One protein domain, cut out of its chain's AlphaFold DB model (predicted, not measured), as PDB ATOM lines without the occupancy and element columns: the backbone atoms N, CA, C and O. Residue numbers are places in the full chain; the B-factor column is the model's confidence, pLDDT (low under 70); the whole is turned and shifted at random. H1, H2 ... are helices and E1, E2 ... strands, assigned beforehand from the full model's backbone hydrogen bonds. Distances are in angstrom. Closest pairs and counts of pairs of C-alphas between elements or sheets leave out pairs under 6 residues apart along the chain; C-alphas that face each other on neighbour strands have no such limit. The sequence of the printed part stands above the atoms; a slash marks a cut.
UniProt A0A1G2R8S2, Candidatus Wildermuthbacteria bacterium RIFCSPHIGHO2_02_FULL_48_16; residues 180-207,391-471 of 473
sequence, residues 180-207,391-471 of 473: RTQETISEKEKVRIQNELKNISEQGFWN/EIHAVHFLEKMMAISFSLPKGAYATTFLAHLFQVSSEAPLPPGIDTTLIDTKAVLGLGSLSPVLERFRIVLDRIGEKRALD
ATOM      1  N   ARG A 180      13.813 -19.164  32.997       92.94
ATOM      2  CA  ARG A 180      12.537 -18.451  33.155       92.94
ATOM      3  C   ARG A 180      12.658 -17.033  32.605       92.94
ATOM      4  O   ARG A 180      13.640 -16.354  32.895       92.94
ATOM      5  N   THR A 181      11.668 -16.578  31.853       91.81
ATOM      6  CA  THR A 181      11.634 -15.238  31.254       91.81
ATOM      7  C   THR A 181      10.456 -14.437  31.809       91.81
ATOM      8  O   THR A 181       9.471 -14.995  32.295       91.81
ATOM      9  N   GLN A 182      10.557 -13.108  31.788       88.19
ATOM     10  CA  GLN A 182       9.459 -12.231  32.219       88.19
ATOM     11  C   GLN A 182       8.361 -12.156  31.152       88.19
ATOM     12  O   GLN A 182       7.161 -12.213  31.451       88.19
ATOM     13  N   GLU A 183       8.793 -12.068  29.899       89.31
ATOM     14  CA  GLU A 183       7.945 -12.038  28.716       89.31
ATOM     15  C   GLU A 183       7.944 -13.387  28.002       89.31
ATOM     16  O   GLU A 183       8.827 -14.226  28.204       89.31
ATOM     17  N   THR A 184       6.920 -13.602  27.180       91.25
ATOM     18  CA  THR A 184       6.811 -14.792  26.339       91.25
ATOM     19  C   THR A 184       7.948 -14.816  25.329       91.25
ATOM     20  O   THR A 184       8.159 -13.831  24.624       91.25
ATOM     21  N   ILE A 185       8.645 -15.948  25.219       91.06
ATOM     22  CA  ILE A 185       9.711 -16.107  24.224       91.06
ATOM     23  C   ILE A 185       9.056 -16.120  22.839       91.06
ATOM     24  O   ILE A 185       8.286 -17.030  22.514       91.06
ATOM     25  N   SER A 186       9.335 -15.108  22.022       93.12
ATOM     26  CA  SER A 186       8.746 -14.968  20.691       93.12
ATOM     27  C   SER A 186       9.213 -16.082  19.751       93.12
ATOM     28  O   SER A 186      10.306 -16.628  19.894       93.12
ATOM     29  N   GLU A 187       8.427 -16.398  18.717       93.94
ATOM     30  CA  GLU A 187       8.833 -17.397  17.713       93.94
ATOM     31  C   GLU A 187      10.163 -17.039  17.030       93.94
ATOM     32  O   GLU A 187      10.972 -17.918  16.735       93.94
ATOM     33  N   LYS A 188      10.444 -15.742  16.847       92.69
ATOM     34  CA  LYS A 188      11.729 -15.268  16.313       92.69
ATOM     35  C   LYS A 188      12.893 -15.639  17.237       92.69
ATOM     36  O   LYS A 188      13.930 -16.094  16.755       92.69
ATOM     37  N   GLU A 189      12.731 -15.460  18.546       92.81
ATOM     38  CA  GLU A 189      13.747 -15.831  19.537       92.81
ATOM     39  C   GLU A 189      13.915 -17.347  19.631       92.81
ATOM     40  O   GLU A 189      15.048 -17.819  19.656       92.81
ATOM     41  N   LYS A 190      12.820 -18.120  19.592       94.44
ATOM     42  CA  LYS A 190      12.885 -19.592  19.574       94.44
ATOM     43  C   LYS A 190      13.704 -20.103  18.391       94.44
ATOM     44  O   LYS A 190      14.627 -20.890  18.592       94.44
ATOM     45  N   VAL A 191      13.418 -19.619  17.179       94.06
ATOM     46  CA  VAL A 191      14.165 -19.986  15.963       94.06
ATOM     47  C   VAL A 191      15.639 -19.601  16.088       94.06
ATOM     48  O   VAL A 191      16.514 -20.389  15.733       94.06
ATOM     49  N   ARG A 192      15.938 -18.413  16.626       92.94
ATOM     50  CA  ARG A 192      17.320 -17.966  16.845       92.94
ATOM     51  C   ARG A 192      18.067 -18.864  17.832       92.94
ATOM     52  O   ARG A 192      19.151 -19.331  17.501       92.94
ATOM     53  N   ILE A 193      17.469 -19.167  18.984       94.31
ATOM     54  CA  ILE A 193      18.039 -20.073  19.992       94.31
ATOM     55  C   ILE A 193      18.263 -21.470  19.397       94.31
ATOM     56  O   ILE A 193      19.311 -22.068  19.613       94.31
ATOM     57  N   GLN A 194      17.311 -21.996  18.623       94.62
ATOM     58  CA  GLN A 194      17.447 -23.302  17.970       94.62
ATOM     59  C   GLN A 194      18.591 -23.335  16.947       94.62
ATOM     60  O   GLN A 194      19.347 -24.306  16.909       94.62
ATOM     61  N   ASN A 195      18.738 -22.280  16.142       94.06
ATOM     62  CA  ASN A 195      19.851 -22.157  15.203       94.06
ATOM     63  C   ASN A 195      21.194 -22.081  15.937       94.06
ATOM     64  O   ASN A 195      22.136 -22.768  15.550       94.06
ATOM     65  N   GLU A 196      21.266 -21.315  17.025       93.50
ATOM     66  CA  GLU A 196      22.487 -21.189  17.818       93.50
ATOM     67  C   GLU A 196      22.863 -22.505  18.509       93.50
ATOM     68  O   GLU A 196      24.009 -22.940  18.452       93.50
ATOM     69  N   LEU A 197      21.886 -23.229  19.058       95.12
ATOM     70  CA  LEU A 197      22.092 -24.573  19.600       95.12
ATOM     71  C   LEU A 197      22.645 -25.550  18.558       95.12
ATOM     72  O   LEU A 197      23.506 -26.372  18.886       95.12
ATOM     73  N   LYS A 198      22.174 -25.466  17.309       94.38
ATOM     74  CA  LYS A 198      22.708 -26.269  16.206       94.38
ATOM     75  C   LYS A 198      24.160 -25.890  15.902       94.38
ATOM     76  O   LYS A 198      25.008 -26.778  15.864       94.38
ATOM     77  N   ASN A 199      24.452 -24.597  15.764       92.56
ATOM     78  CA  ASN A 199      25.807 -24.095  15.516       92.56
ATOM     79  C   ASN A 199      26.780 -24.544  16.615       92.56
ATOM     80  O   ASN A 199      27.826 -25.125  16.328       92.56
ATOM     81  N   ILE A 200      26.398 -24.351  17.878       93.19
ATOM     82  CA  ILE A 200      27.193 -24.733  19.047       93.19
ATOM     83  C   ILE A 200      27.392 -26.254  19.124       93.19
ATOM     84  O   ILE A 200      28.454 -26.716  19.540       93.19
ATOM     85  N   SER A 201      26.405 -27.057  18.722       92.25
ATOM     86  CA  SER A 201      26.552 -28.520  18.699       92.25
ATOM     87  C   SER A 201      27.595 -28.981  17.673       92.25
ATOM     88  O   SER A 201      28.277 -29.979  17.898       92.25
ATOM     89  N   GLU A 202      27.740 -28.256  16.561       91.06
ATOM     90  CA  GLU A 202      28.698 -28.563  15.492       91.06
ATOM     91  C   GLU A 202      30.098 -27.983  15.767       91.06
ATOM     92  O   GLU A 202      31.104 -28.638  15.492       91.06
ATOM     93  N   GLN A 203      30.177 -26.768  16.319       90.62
ATOM     94  CA  GLN A 203      31.418 -25.983  16.417       90.62
ATOM     95  C   GLN A 203      31.929 -25.804  17.857       90.62
ATOM     96  O   GLN A 203      33.079 -25.415  18.073       90.62
ATOM     97  N   GLY A 204      31.106 -26.128  18.854       92.12
ATOM     98  CA  GLY A 204      31.321 -25.758  20.249       92.12
ATOM     99  C   GLY A 204      30.922 -24.310  20.540       92.12
ATOM    100  O   GLY A 204      30.546 -23.554  19.651       92.12
ATOM    101  N   PHE A 205      31.012 -23.918  21.808       92.38
ATOM    102  CA  PHE A 205      30.768 -22.546  22.261       92.38
ATOM    103  C   PHE A 205      32.023 -21.947  22.896       92.38
ATOM    104  O   PHE A 205      32.875 -22.672  23.422       92.38
ATOM    105  N   TRP A 206      32.126 -20.618  22.894       92.56
ATOM    106  CA  TRP A 206      33.250 -19.920  23.517       92.56
ATOM    107  C   TRP A 206      33.242 -20.068  25.042       92.56
ATOM    108  O   TRP A 206      32.293 -19.690  25.733       92.56
ATOM    109  N   ASN A 207      34.336 -20.610  25.567       91.94
ATOM    110  CA  ASN A 207      34.528 -21.029  26.947       91.94
ATOM    111  C   ASN A 207      35.072 -19.890  27.824       91.94
ATOM    112  O   ASN A 207      36.170 -19.980  28.379       91.94
ATOM    113  N   GLU A 391      26.877 -31.541  24.393       96.12
ATOM    114  CA  GLU A 391      25.957 -32.545  23.864       96.12
ATOM    115  C   GLU A 391      24.543 -32.147  24.280       96.12
ATOM    116  O   GLU A 391      24.238 -32.170  25.471       96.12
ATOM    117  N   ILE A 392      23.700 -31.728  23.334       97.12
ATOM    118  CA  ILE A 392      22.312 -31.332  23.609       97.12
ATOM    119  C   ILE A 392      21.422 -32.577  23.608       97.12
ATOM    120  O   ILE A 392      21.384 -33.308  22.622       97.12
ATOM    121  N   HIS A 393      20.683 -32.802  24.697       96.62
ATOM    122  CA  HIS A 393      19.794 -33.964  24.850       96.62
ATOM    123  C   HIS A 393      18.345 -33.640  24.512       96.62
ATOM    124  O   HIS A 393      17.662 -34.439  23.880       96.62
ATOM    125  N   ALA A 394      17.859 -32.486  24.972       97.31
ATOM    126  CA  ALA A 394      16.471 -32.075  24.804       97.31
ATOM    127  C   ALA A 394      16.322 -30.566  25.012       97.31
ATOM    128  O   ALA A 394      17.015 -29.980  25.845       97.31
ATOM    129  N   VAL A 395      15.387 -29.954  24.288       97.38
ATOM    130  CA  VAL A 395      15.001 -28.544  24.421       97.38
ATOM    131  C   VAL A 395      13.485 -28.478  24.302       97.38
ATOM    132  O   VAL A 395      12.916 -29.066  23.383       97.38
ATOM    133  N   HIS A 396      12.830 -27.763  25.208       97.00
ATOM    134  CA  HIS A 396      11.390 -27.555  25.160       97.00
ATOM    135  C   HIS A 396      11.048 -26.118  25.550       97.00
ATOM    136  O   HIS A 396      11.457 -25.641  26.610       97.00
ATOM    137  N   PHE A 397      10.292 -25.431  24.695       95.38
ATOM    138  CA  PHE A 397       9.810 -24.079  24.958       95.38
ATOM    139  C   PHE A 397       8.397 -24.133  25.531       95.38
ATOM    140  O   PHE A 397       7.489 -24.678  24.909       95.38
ATOM    141  N   LEU A 398       8.227 -23.523  26.696       91.94
ATOM    142  CA  LEU A 398       6.940 -23.148  27.272       91.94
ATOM    143  C   LEU A 398       6.711 -21.649  27.009       91.94
ATOM    144  O   LEU A 398       7.556 -20.986  26.409       91.94
ATOM    145  N   GLU A 399       5.576 -21.098  27.441       87.25
ATOM    146  CA  GLU A 399       5.235 -19.692  27.177       87.25
ATOM    147  C   GLU A 399       6.311 -18.727  27.711       87.25
ATOM    148  O   GLU A 399       6.908 -17.979  26.940       87.25
ATOM    149  N   LYS A 400       6.631 -18.809  29.008       91.62
ATOM    150  CA  LYS A 400       7.622 -17.951  29.688       91.62
ATOM    151  C   LYS A 400       8.842 -18.713  30.208       91.62
ATOM    152  O   LYS A 400       9.482 -18.312  31.181       91.62
ATOM    153  N   MET A 401       9.121 -19.882  29.634       93.94
ATOM    154  CA  MET A 401      10.235 -20.719  30.073       93.94
ATOM    155  C   MET A 401      10.831 -21.507  28.916       93.94
ATOM    156  O   MET A 401      10.131 -21.927  27.999       93.94
ATOM    157  N   MET A 402      12.116 -21.808  29.024       96.12
ATOM    158  CA  MET A 402      12.773 -22.828  28.221       96.12
ATOM    159  C   MET A 402      13.362 -23.883  29.153       96.12
ATOM    160  O   MET A 402      14.228 -23.580  29.973       96.12
ATOM    161  N   ALA A 403      12.912 -25.126  29.017       97.06
ATOM    162  CA  ALA A 403      13.588 -26.265  29.612       97.06
ATOM    163  C   ALA A 403      14.653 -26.773  28.634       97.06
ATOM    164  O   ALA A 403      14.401 -26.886  27.432       97.06
ATOM    165  N   ILE A 404      15.835 -27.117  29.139       98.06
ATOM    166  CA  ILE A 404      16.917 -27.675  28.324       98.06
ATOM    167  C   ILE A 404      17.724 -28.709  29.108       98.06
ATOM    168  O   ILE A 404      17.974 -28.544  30.305       98.06
ATOM    169  N   SER A 405      18.162 -29.769  28.426       98.25
ATOM    170  CA  SER A 405      19.162 -30.702  28.939       98.25
ATOM    171  C   SER A 405      20.354 -30.822  28.007       98.25
ATOM    172  O   SER A 405      20.199 -30.940  26.791       98.25
ATOM    173  N   PHE A 406      21.547 -30.807  28.594       98.06
ATOM    174  CA  PHE A 406      22.811 -30.882  27.874       98.06
ATOM    175  C   PHE A 406      23.940 -31.437  28.753       98.06
ATOM    176  O   PHE A 406      23.889 -31.325  29.977       98.06
ATOM    177  N   SER A 407      24.981 -32.012  28.152       97.75
ATOM    178  CA  SER A 407      26.203 -32.427  28.852       97.75
ATOM    179  C   SER A 407      27.373 -31.508  28.538       97.75
ATOM    180  O   SER A 407      27.651 -31.219  27.375       97.75
ATOM    181  N   LEU A 408      28.121 -31.131  29.574       95.69
ATOM    182  CA  LEU A 408      29.391 -30.419  29.453       95.69
ATOM    183  C   LEU A 408      30.521 -31.228  30.092       95.69
ATOM    184  O   LEU A 408      30.307 -31.837  31.146       95.69
ATOM    185  N   PRO A 409      31.739 -31.211  29.531       93.25
ATOM    186  CA  PRO A 409      32.885 -31.823  30.186       93.25
ATOM    187  C   PRO A 409      33.342 -31.008  31.403       93.25
ATOM    188  O   PRO A 409      32.943 -29.863  31.628       93.25
ATOM    189  N   LYS A 410      34.206 -31.606  32.223       89.00
ATOM    190  CA  LYS A 410      34.785 -30.943  33.396       89.00
ATOM    191  C   LYS A 410      35.522 -29.659  33.002       89.00
ATOM    192  O   LYS A 410      36.243 -29.622  32.011       89.00
ATOM    193  N   GLY A 411      35.386 -28.629  33.834       80.56
ATOM    194  CA  GLY A 411      36.004 -27.318  33.609       80.56
ATOM    195  C   GLY A 411      35.145 -26.345  32.801       80.56
ATOM    196  O   GLY A 411      35.454 -25.158  32.804       80.56
ATOM    197  N   ALA A 412      34.058 -26.818  32.189       87.19
ATOM    198  CA  ALA A 412      33.048 -25.988  31.549       87.19
ATOM    199  C   ALA A 412      31.889 -25.678  32.509       87.19
ATOM    200  O   ALA A 412      31.594 -26.458  33.421       87.19
ATOM    201  N   TYR A 413      31.222 -24.544  32.294       87.56
ATOM    202  CA  TYR A 413      30.156 -24.042  33.163       87.56
ATOM    203  C   TYR A 413      28.843 -23.904  32.393       87.56
ATOM    204  O   TYR A 413      28.816 -23.347  31.298       87.56
ATOM    205  N   ALA A 414      27.741 -24.348  33.005       90.38
ATOM    206  CA  ALA A 414      26.401 -24.201  32.435       90.38
ATOM    207  C   ALA A 414      26.034 -22.731  32.184       90.38
ATOM    208  O   ALA A 414      25.440 -22.425  31.162       90.38
ATOM    209  N   THR A 415      26.430 -21.816  33.073       87.75
ATOM    210  CA  THR A 415      26.179 -20.377  32.898       87.75
ATOM    211  C   THR A 415      26.898 -19.810  31.678       87.75
ATOM    212  O   THR A 415      26.294 -19.044  30.940       87.75
ATOM    213  N   THR A 416      28.147 -20.221  31.425       88.88
ATOM    214  CA  THR A 416      28.890 -19.812  30.223       88.88
ATOM    215  C   THR A 416      28.205 -20.319  28.960       88.88
ATOM    216  O   THR A 416      28.074 -19.559  28.013       88.88
ATOM    217  N   PHE A 417      27.736 -21.569  28.947       92.88
ATOM    218  CA  PHE A 417      26.974 -22.108  27.818       92.88
ATOM    219  C   PHE A 417      25.656 -21.346  27.599       92.88
ATOM    220  O   PHE A 417      25.383 -20.903  26.489       92.88
ATOM    221  N   LEU A 418      24.866 -21.131  28.656       92.19
ATOM    222  CA  LEU A 418      23.588 -20.420  28.562       92.19
ATOM    223  C   LEU A 418      23.737 -18.948  28.163       92.19
ATOM    224  O   LEU A 418      22.811 -18.409  27.569       92.19
ATOM    225  N   ALA A 419      24.881 -18.312  28.439       89.38
ATOM    226  CA  ALA A 419      25.163 -16.942  28.002       89.38
ATOM    227  C   ALA A 419      25.187 -16.785  26.470       89.38
ATOM    228  O   ALA A 419      24.985 -15.686  25.965       89.38
ATOM    229  N   HIS A 420      25.380 -17.881  25.725       91.12
ATOM    230  CA  HIS A 420      25.240 -17.891  24.263       91.12
ATOM    231  C   HIS A 420      23.780 -17.920  23.791       91.12
ATOM    232  O   HIS A 420      23.535 -17.817  22.599       91.12
ATOM    233  N   LEU A 421      22.814 -18.087  24.698       92.25
ATOM    234  CA  LEU A 421      21.391 -18.261  24.376       92.25
ATOM    235  C   LEU A 421      20.494 -17.220  25.069       92.25
ATOM    236  O   LEU A 421      19.419 -16.904  24.565       92.25
ATOM    237  N   PHE A 422      20.914 -16.723  26.237       91.06
ATOM    238  CA  PHE A 422      20.190 -15.786  27.099       91.06
ATOM    239  C   PHE A 422      21.155 -14.784  27.723       91.06
ATOM    240  O   PHE A 422      22.304 -15.108  28.022       91.06
ATOM    241  N   GLN A 423      20.653 -13.598  28.054       87.94
ATOM    242  CA  GLN A 423      21.280 -12.777  29.081       87.94
ATOM    243  C   GLN A 423      20.956 -13.421  30.436       87.94
ATOM    244  O   GLN A 423      19.821 -13.365  30.900       87.94
ATOM    245  N   VAL A 424      21.914 -14.129  31.037       86.19
ATOM    246  CA  VAL A 424      21.645 -14.977  32.210       86.19
ATOM    247  C   VAL A 424      21.631 -14.157  33.503       86.19
ATOM    248  O   VAL A 424      22.510 -13.335  33.752       86.19
ATOM    249  N   SER A 425      20.661 -14.432  34.371       83.06
ATOM    250  CA  SER A 425      20.634 -13.977  35.762       83.06
ATOM    251  C   SER A 425      20.427 -15.177  36.688       83.06
ATOM    252  O   SER A 425      19.585 -16.040  36.435       83.06
ATOM    253  N   SER A 426      21.230 -15.280  37.750       72.19
ATOM    254  CA  SER A 426      21.233 -16.447  38.649       72.19
ATOM    255  C   SER A 426      21.096 -16.114  40.134       72.19
ATOM    256  O   SER A 426      21.224 -17.016  40.963       72.19
ATOM    257  N   GLU A 427      20.904 -14.841  40.481       63.81
ATOM    258  CA  GLU A 427      20.842 -14.374  41.870       63.81
ATOM    259  C   GLU A 427      19.409 -13.979  42.256       63.81
ATOM    260  O   GLU A 427      18.633 -13.509  41.428       63.81
ATOM    261  N   ALA A 428      19.046 -14.256  43.509       56.75
ATOM    262  CA  ALA A 428      17.732 -13.975  44.080       56.75
ATOM    263  C   ALA A 428      17.689 -12.557  44.692       56.75
ATOM    264  O   ALA A 428      18.738 -12.084  45.130       56.75
ATOM    265  N   PRO A 429      16.503 -11.924  44.810       63.66
ATOM    266  CA  PRO A 429      15.180 -12.426  44.423       63.66
ATOM    267  C   PRO A 429      14.916 -12.327  42.913       63.66
ATOM    268  O   PRO A 429      15.575 -11.581  42.194       63.66
ATOM    269  N   LEU A 430      13.947 -13.105  42.416       68.06
ATOM    270  CA  LEU A 430      13.466 -12.926  41.045       68.06
ATOM    271  C   LEU A 430      12.792 -11.553  40.909       68.06
ATOM    272  O   LEU A 430      12.086 -11.146  41.836       68.06
ATOM    273  N   PRO A 431      12.933 -10.869  39.760       69.62
ATOM    274  CA  PRO A 431      12.167  -9.661  39.508       69.62
ATOM    275  C   PRO A 431      10.653  -9.951  39.510       69.62
ATOM    276  O   PRO A 431      10.228 -11.060  39.155       69.62
ATOM    277  N   PRO A 432       9.817  -8.962  39.877       71.06
ATOM    278  CA  PRO A 432       8.367  -9.082  39.772       71.06
ATOM    279  C   PRO A 432       7.929  -9.486  38.356       71.06
ATOM    280  O   PRO A 432       8.411  -8.939  37.366       71.06
ATOM    281  N   GLY A 433       6.984 -10.423  38.254       76.12
ATOM    282  CA  GLY A 433       6.407 -10.852  36.973       76.12
ATOM    283  C   GLY A 433       7.082 -12.053  36.303       76.12
ATOM    284  O   GLY A 433       6.578 -12.512  35.277       76.12
ATOM    285  N   ILE A 434       8.162 -12.599  36.877       84.44
ATOM    286  CA  ILE A 434       8.677 -13.913  36.470       84.44
ATOM    287  C   ILE A 434       7.667 -14.997  36.838       84.44
ATOM    288  O   ILE A 434       7.152 -15.033  37.955       84.44
ATOM    289  N   ASP A 435       7.409 -15.903  35.898       84.81
ATOM    290  CA  ASP A 435       6.576 -17.072  36.145       84.81
ATOM    291  C   ASP A 435       7.259 -17.999  37.164       84.81
ATOM    292  O   ASP A 435       8.327 -18.558  36.903       84.81
ATOM    293  N   THR A 436       6.642 -18.157  38.336       86.31
ATOM    294  CA  THR A 436       7.122 -18.996  39.444       86.31
ATOM    295  C   THR A 436       6.521 -20.401  39.438       86.31
ATOM    296  O   THR A 436       6.701 -21.147  40.401       86.31
ATOM    297  N   THR A 437       5.796 -20.783  38.384       88.50
ATOM    298  CA  THR A 437       5.162 -22.101  38.274       88.50
ATOM    299  C   THR A 437       6.213 -23.198  38.395       88.50
ATOM    300  O   THR A 437       7.209 -23.218  37.663       88.50
ATOM    301  N   LEU A 438       6.003 -24.112  39.339       89.44
ATOM    302  CA  LEU A 438       6.872 -25.262  39.545       89.44
ATOM    303  C   LEU A 438       6.621 -26.291  38.445       89.44
ATOM    304  O   LEU A 438       5.485 -26.714  38.244       89.44
ATOM    305  N   ILE A 439       7.685 -26.709  37.761       91.00
ATOM    306  CA  ILE A 439       7.606 -27.718  36.702       91.00
ATOM    307  C   ILE A 439       8.500 -28.915  37.020       91.00
ATOM    308  O   ILE A 439       9.535 -28.790  37.679       91.00
ATOM    309  N   ASP A 440       8.097 -30.090  36.540       94.12
ATOM    310  CA  ASP A 440       8.958 -31.268  36.512       94.12
ATOM    311  C   ASP A 440       9.873 -31.172  35.287       94.12
ATOM    312  O   ASP A 440       9.530 -31.603  34.184       94.12
ATOM    313  N   THR A 441      11.047 -30.570  35.487       93.94
ATOM    314  CA  THR A 441      12.033 -30.317  34.432       93.94
ATOM    315  C   THR A 441      12.398 -31.583  33.651       93.94
ATOM    316  O   THR A 441      12.539 -31.522  32.432       93.94
ATOM    317  N   LYS A 442      12.525 -32.749  34.311       95.38
ATOM    318  CA  LYS A 442      12.845 -34.004  33.603       95.38
ATOM    319  C   LYS A 442      11.647 -34.496  32.789       95.38
ATOM    320  O   LYS A 442      11.863 -34.922  31.657       95.38
ATOM    321  N   ALA A 443      10.420 -34.377  33.301       95.94
ATOM    322  CA  ALA A 443       9.222 -34.796  32.568       95.94
ATOM    323  C   ALA A 443       8.974 -33.936  31.326       95.94
ATOM    324  O   ALA A 443       8.749 -34.480  30.248       95.94
ATOM    325  N   VAL A 444       9.100 -32.610  31.450       95.69
ATOM    326  CA  VAL A 444       8.976 -31.667  30.321       95.69
ATOM    327  C   VAL A 444       9.991 -31.979  29.215       95.69
ATOM    328  O   VAL A 444       9.687 -31.845  28.034       95.69
ATOM    329  N   LEU A 445      11.185 -32.439  29.590       96.56
ATOM    330  CA  LEU A 445      12.252 -32.804  28.658       96.56
ATOM    331  C   LEU A 445      12.180 -34.254  28.152       96.56
ATOM    332  O   LEU A 445      13.023 -34.648  27.350       96.56
ATOM    333  N   GLY A 446      11.221 -35.063  28.615       96.00
ATOM    334  CA  GLY A 446      11.124 -36.482  28.256       96.00
ATOM    335  C   GLY A 446      12.242 -37.361  28.840       96.00
ATOM    336  O   GLY A 446      12.557 -38.408  28.285       96.00
ATOM    337  N   LEU A 447      12.851 -36.953  29.959       94.31
ATOM    338  CA  LEU A 447      14.015 -37.596  30.592       94.31
ATOM    339  C   LEU A 447      13.669 -38.355  31.888       94.31
ATOM    340  O   LEU A 447      14.522 -38.521  32.763       94.31
ATOM    341  N   GLY A 448      12.417 -38.792  32.036       93.44
ATOM    342  CA  GLY A 448      11.876 -39.367  33.273       93.44
ATOM    343  C   GLY A 448      11.098 -38.332  34.086       93.44
ATOM    344  O   GLY A 448      10.595 -37.374  33.519       93.44
ATOM    345  N   SER A 449      10.984 -38.508  35.403       95.25
ATOM    346  CA  SER A 449      10.241 -37.584  36.276       95.25
ATOM    347  C   SER A 449      11.032 -37.258  37.538       95.25
ATOM    348  O   SER A 449      11.692 -38.124  38.113       95.25
ATOM    349  N   LEU A 450      10.943 -36.004  37.981       95.69
ATOM    350  CA  LEU A 450      11.449 -35.548  39.270       95.69
ATOM    351  C   LEU A 450      10.542 -35.934  40.438       95.69
ATOM    352  O   LEU A 450      11.023 -35.929  41.567       95.69
ATOM    353  N   SER A 451       9.275 -36.293  40.203       96.25
ATOM    354  CA  SER A 451       8.265 -36.480  41.261       96.25
ATOM    355  C   SER A 451       8.744 -37.302  42.470       96.25
ATOM    356  O   SER A 451       8.591 -36.818  43.591       96.25
ATOM    357  N   PRO A 452       9.394 -38.479  42.311       97.19
ATOM    358  CA  PRO A 452       9.870 -39.251  43.464       97.19
ATOM    359  C   PRO A 452      10.954 -38.526  44.276       97.19
ATOM    360  O   PRO A 452      11.003 -38.623  45.501       97.19
ATOM    361  N   VAL A 453      11.829 -37.787  43.592       96.88
ATOM    362  CA  VAL A 453      12.924 -37.026  44.208       96.88
ATOM    363  C   VAL A 453      12.390 -35.762  44.882       96.88
ATOM    364  O   VAL A 453      12.839 -35.425  45.977       96.88
ATOM    365  N   LEU A 454      11.408 -35.091  44.273       96.38
ATOM    366  CA  LEU A 454      10.732 -33.941  44.878       96.38
ATOM    367  C   LEU A 454      10.007 -34.348  46.158       96.38
ATOM    368  O   LEU A 454      10.159 -33.671  47.168       96.38
ATOM    369  N   GLU A 455       9.310 -35.486  46.157       97.12
ATOM    370  CA  GLU A 455       8.660 -35.999  47.366       97.12
ATOM    371  C   GLU A 455       9.689 -36.352  48.452       97.12
ATOM    372  O   GLU A 455       9.521 -35.961  49.609       97.12
ATOM    373  N   ARG A 456      10.813 -36.997  48.092       97.06
ATOM    374  CA  ARG A 456      11.900 -37.313  49.041       97.06
ATOM    375  C   ARG A 456      12.455 -36.074  49.749       97.06
ATOM    376  O   ARG A 456      12.892 -36.184  50.899       97.06
ATOM    377  N   PHE A 457      12.453 -34.935  49.062       97.44
ATOM    378  CA  PHE A 457      13.027 -33.668  49.511       97.44
ATOM    379  C   PHE A 457      11.993 -32.580  49.831       97.44
ATOM    380  O   PHE A 457      12.380 -31.432  50.061       97.44
ATOM    381  N   ARG A 458      10.700 -32.924  49.898       96.12
ATOM    382  CA  ARG A 458       9.594 -31.962  50.015       96.12
ATOM    383  C   ARG A 458       9.801 -30.949  51.138       96.12
ATOM    384  O   ARG A 458       9.765 -29.755  50.893       96.12
ATOM    385  N   ILE A 459      10.144 -31.426  52.336       95.31
ATOM    386  CA  ILE A 459      10.366 -30.576  53.519       95.31
ATOM    387  C   ILE A 459      11.424 -29.491  53.255       95.31
ATOM    388  O   ILE A 459      11.259 -28.343  53.661       95.31
ATOM    389  N   VAL A 460      12.524 -29.841  52.583       94.88
ATOM    390  CA  VAL A 460      13.595 -28.883  52.272       94.88
ATOM    391  C   VAL A 460      13.149 -27.906  51.189       94.88
ATOM    392  O   VAL A 460      13.419 -26.711  51.299       94.88
ATOM    393  N   LEU A 461      12.468 -28.399  50.154       93.25
ATOM    394  CA  LEU A 461      11.964 -27.571  49.061       93.25
ATOM    395  C   LEU A 461      10.917 -26.563  49.553       93.25
ATOM    396  O   LEU A 461      11.014 -25.394  49.189       93.25
ATOM    397  N   ASP A 462      10.005 -26.971  50.436       92.25
ATOM    398  CA  ASP A 462       8.990 -26.097  51.033       92.25
ATOM    399  C   ASP A 462       9.646 -24.969  51.842       92.25
ATOM    400  O   ASP A 462       9.369 -23.797  51.597       92.25
ATOM    401  N   ARG A 463      10.617 -25.291  52.715       91.12
ATOM    402  CA  ARG A 463      11.380 -24.280  53.479       91.12
ATOM    403  C   ARG A 463      12.118 -23.293  52.563       91.12
ATOM    404  O   ARG A 463      12.180 -22.099  52.851       91.12
ATOM    405  N   ILE A 464      12.697 -23.779  51.461       87.75
ATOM    406  CA  ILE A 464      13.359 -22.925  50.461       87.75
ATOM    407  C   ILE A 464      12.335 -22.021  49.761       87.75
ATOM    408  O   ILE A 464      12.618 -20.839  49.547       87.75
ATOM    409  N   GLY A 465      11.160 -22.554  49.420       85.00
ATOM    410  CA  GLY A 465      10.066 -21.816  48.793       85.00
ATOM    411  C   GLY A 465       9.507 -20.717  49.696       85.00
ATOM    412  O   GLY A 465       9.396 -19.573  49.261       85.00
ATOM    413  N   GLU A 466       9.241 -21.026  50.967       84.19
ATOM    414  CA  GLU A 466       8.783 -20.061  51.975       84.19
ATOM    415  C   GLU A 466       9.780 -18.914  52.149       84.19
ATOM    416  O   GLU A 466       9.396 -17.743  52.094       84.19
ATOM    417  N   LYS A 467      11.075 -19.233  52.279       78.50
ATOM    418  CA  LYS A 467      12.129 -18.218  52.386       78.50
ATOM    419  C   LYS A 467      12.160 -17.305  51.156       78.50
ATOM    420  O   LYS A 467      12.176 -16.089  51.297       78.50
ATOM    421  N   ARG A 468      12.096 -17.874  49.950       75.12
ATOM    422  CA  ARG A 468      12.085 -17.101  48.696       75.12
ATOM    423  C   ARG A 468      10.836 -16.238  48.537       75.12
ATOM    424  O   ARG A 468      10.925 -15.150  47.979       75.12
ATOM    425  N   ALA A 469       9.689 -16.699  49.029       69.50
ATOM    426  CA  ALA A 469       8.452 -15.923  49.034       69.50
ATOM    427  C   ALA A 469       8.484 -14.754  50.034       69.50
ATOM    428  O   ALA A 469       7.759 -13.781  49.840       69.50
ATOM    429  N   LEU A 470       9.294 -14.843  51.095       62.31
ATOM    430  CA  LEU A 470       9.549 -13.742  52.027       62.31
ATOM    431  C   LEU A 470      10.572 -12.747  51.465       62.31
ATOM    432  O   LEU A 470      10.356 -11.547  51.581       62.31
ATOM    433  N   ASP A 471      11.633 -13.239  50.818       57.28
ATOM    434  CA  ASP A 471      12.687 -12.408  50.212       57.28
ATOM    435  C   ASP A 471      12.193 -11.605  48.989       57.28
ATOM    436  O   ASP A 471      12.810 -10.614  48.609       57.28
TER     437      ASP A 471
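AT A GLANCE: This is residues 180 to 207 and 391 to 471 of the 473 residues of a protein of Candidatus Wildermuthbacteria bacterium RIFCSPHIGHO2_02_FULL_48_16 (UniProt A0A1G2R8S2). A two-stranded hairpin, E1 and E2, has H1 alongside E1, and past E2 the chain folds back through H2 and E3; across the domain from H1, H4 and H5 make a corner, with residues 455 to 467 standing free. You have 109 residues with five named helices and three named strands, in the order H1 E1 E2 H2 E3 H3 H4 H5, class mixed. The sheet E1 - E2 is antiparallel. The whole is only just compact, close to loose, with a radius of gyration of the C-alphas of 15.5 A and spans of 43 by 29 by 26 A.

HOW THE PARTS SIT: Start at the hairpin of E1, residues 391 to 397, and E2, residues 401 to 409, antiparallel at 175 degrees; N 393 and O 405 are 2.8 A apart, within hydrogen-bond range. H1, residues 187 to 203, has its closest C-alphas to E1 at Ser 201 and Glu 391, 6.6 A. For H3, residues 441 to 444, and E2 they are Ala 403 and Thr 441, 6.5 A. For H2, residues 414 to 418, and E3, residues 423 to 425, they are Leu 418 and Val 424, 6.8 A; E3 pairs with no named strand. H4, residues 451 to 456, is close to but not clearly touching H5, residues 458 to 471, about perpendicular at 90 degrees, with Leu 454 and Leu 461 the closest C-alphas at 7.7 A. In H1, H2, H4 and H5 every O i to N i+4 pair is within hydrogen-bond range; H3 is too short for one.

IN THESE COORDINATES: Find C-alpha 391 at (25.957, -32.545, 23.864), where E1 begins its 18.3 A; E2 measures 25.2 A. H1 runs 24.2 A from C-alpha 187 at (8.833, -17.397, 17.713). H5 runs 19.8 A to C-alpha 471 at (12.687, -12.408, 50.212).

THE WHOLE: The C-alphas farthest apart, Glu 202 and Leu 470, are 43.8 A apart. Residues 208 to 390 are not printed, and C-alphas 207 and 391 are 14.7 A apart across the cut. The link from E3 to H3 is long, residues 426 to 440. Look for pLDDT under 70 at residues 427 to 431 and 469 to 471.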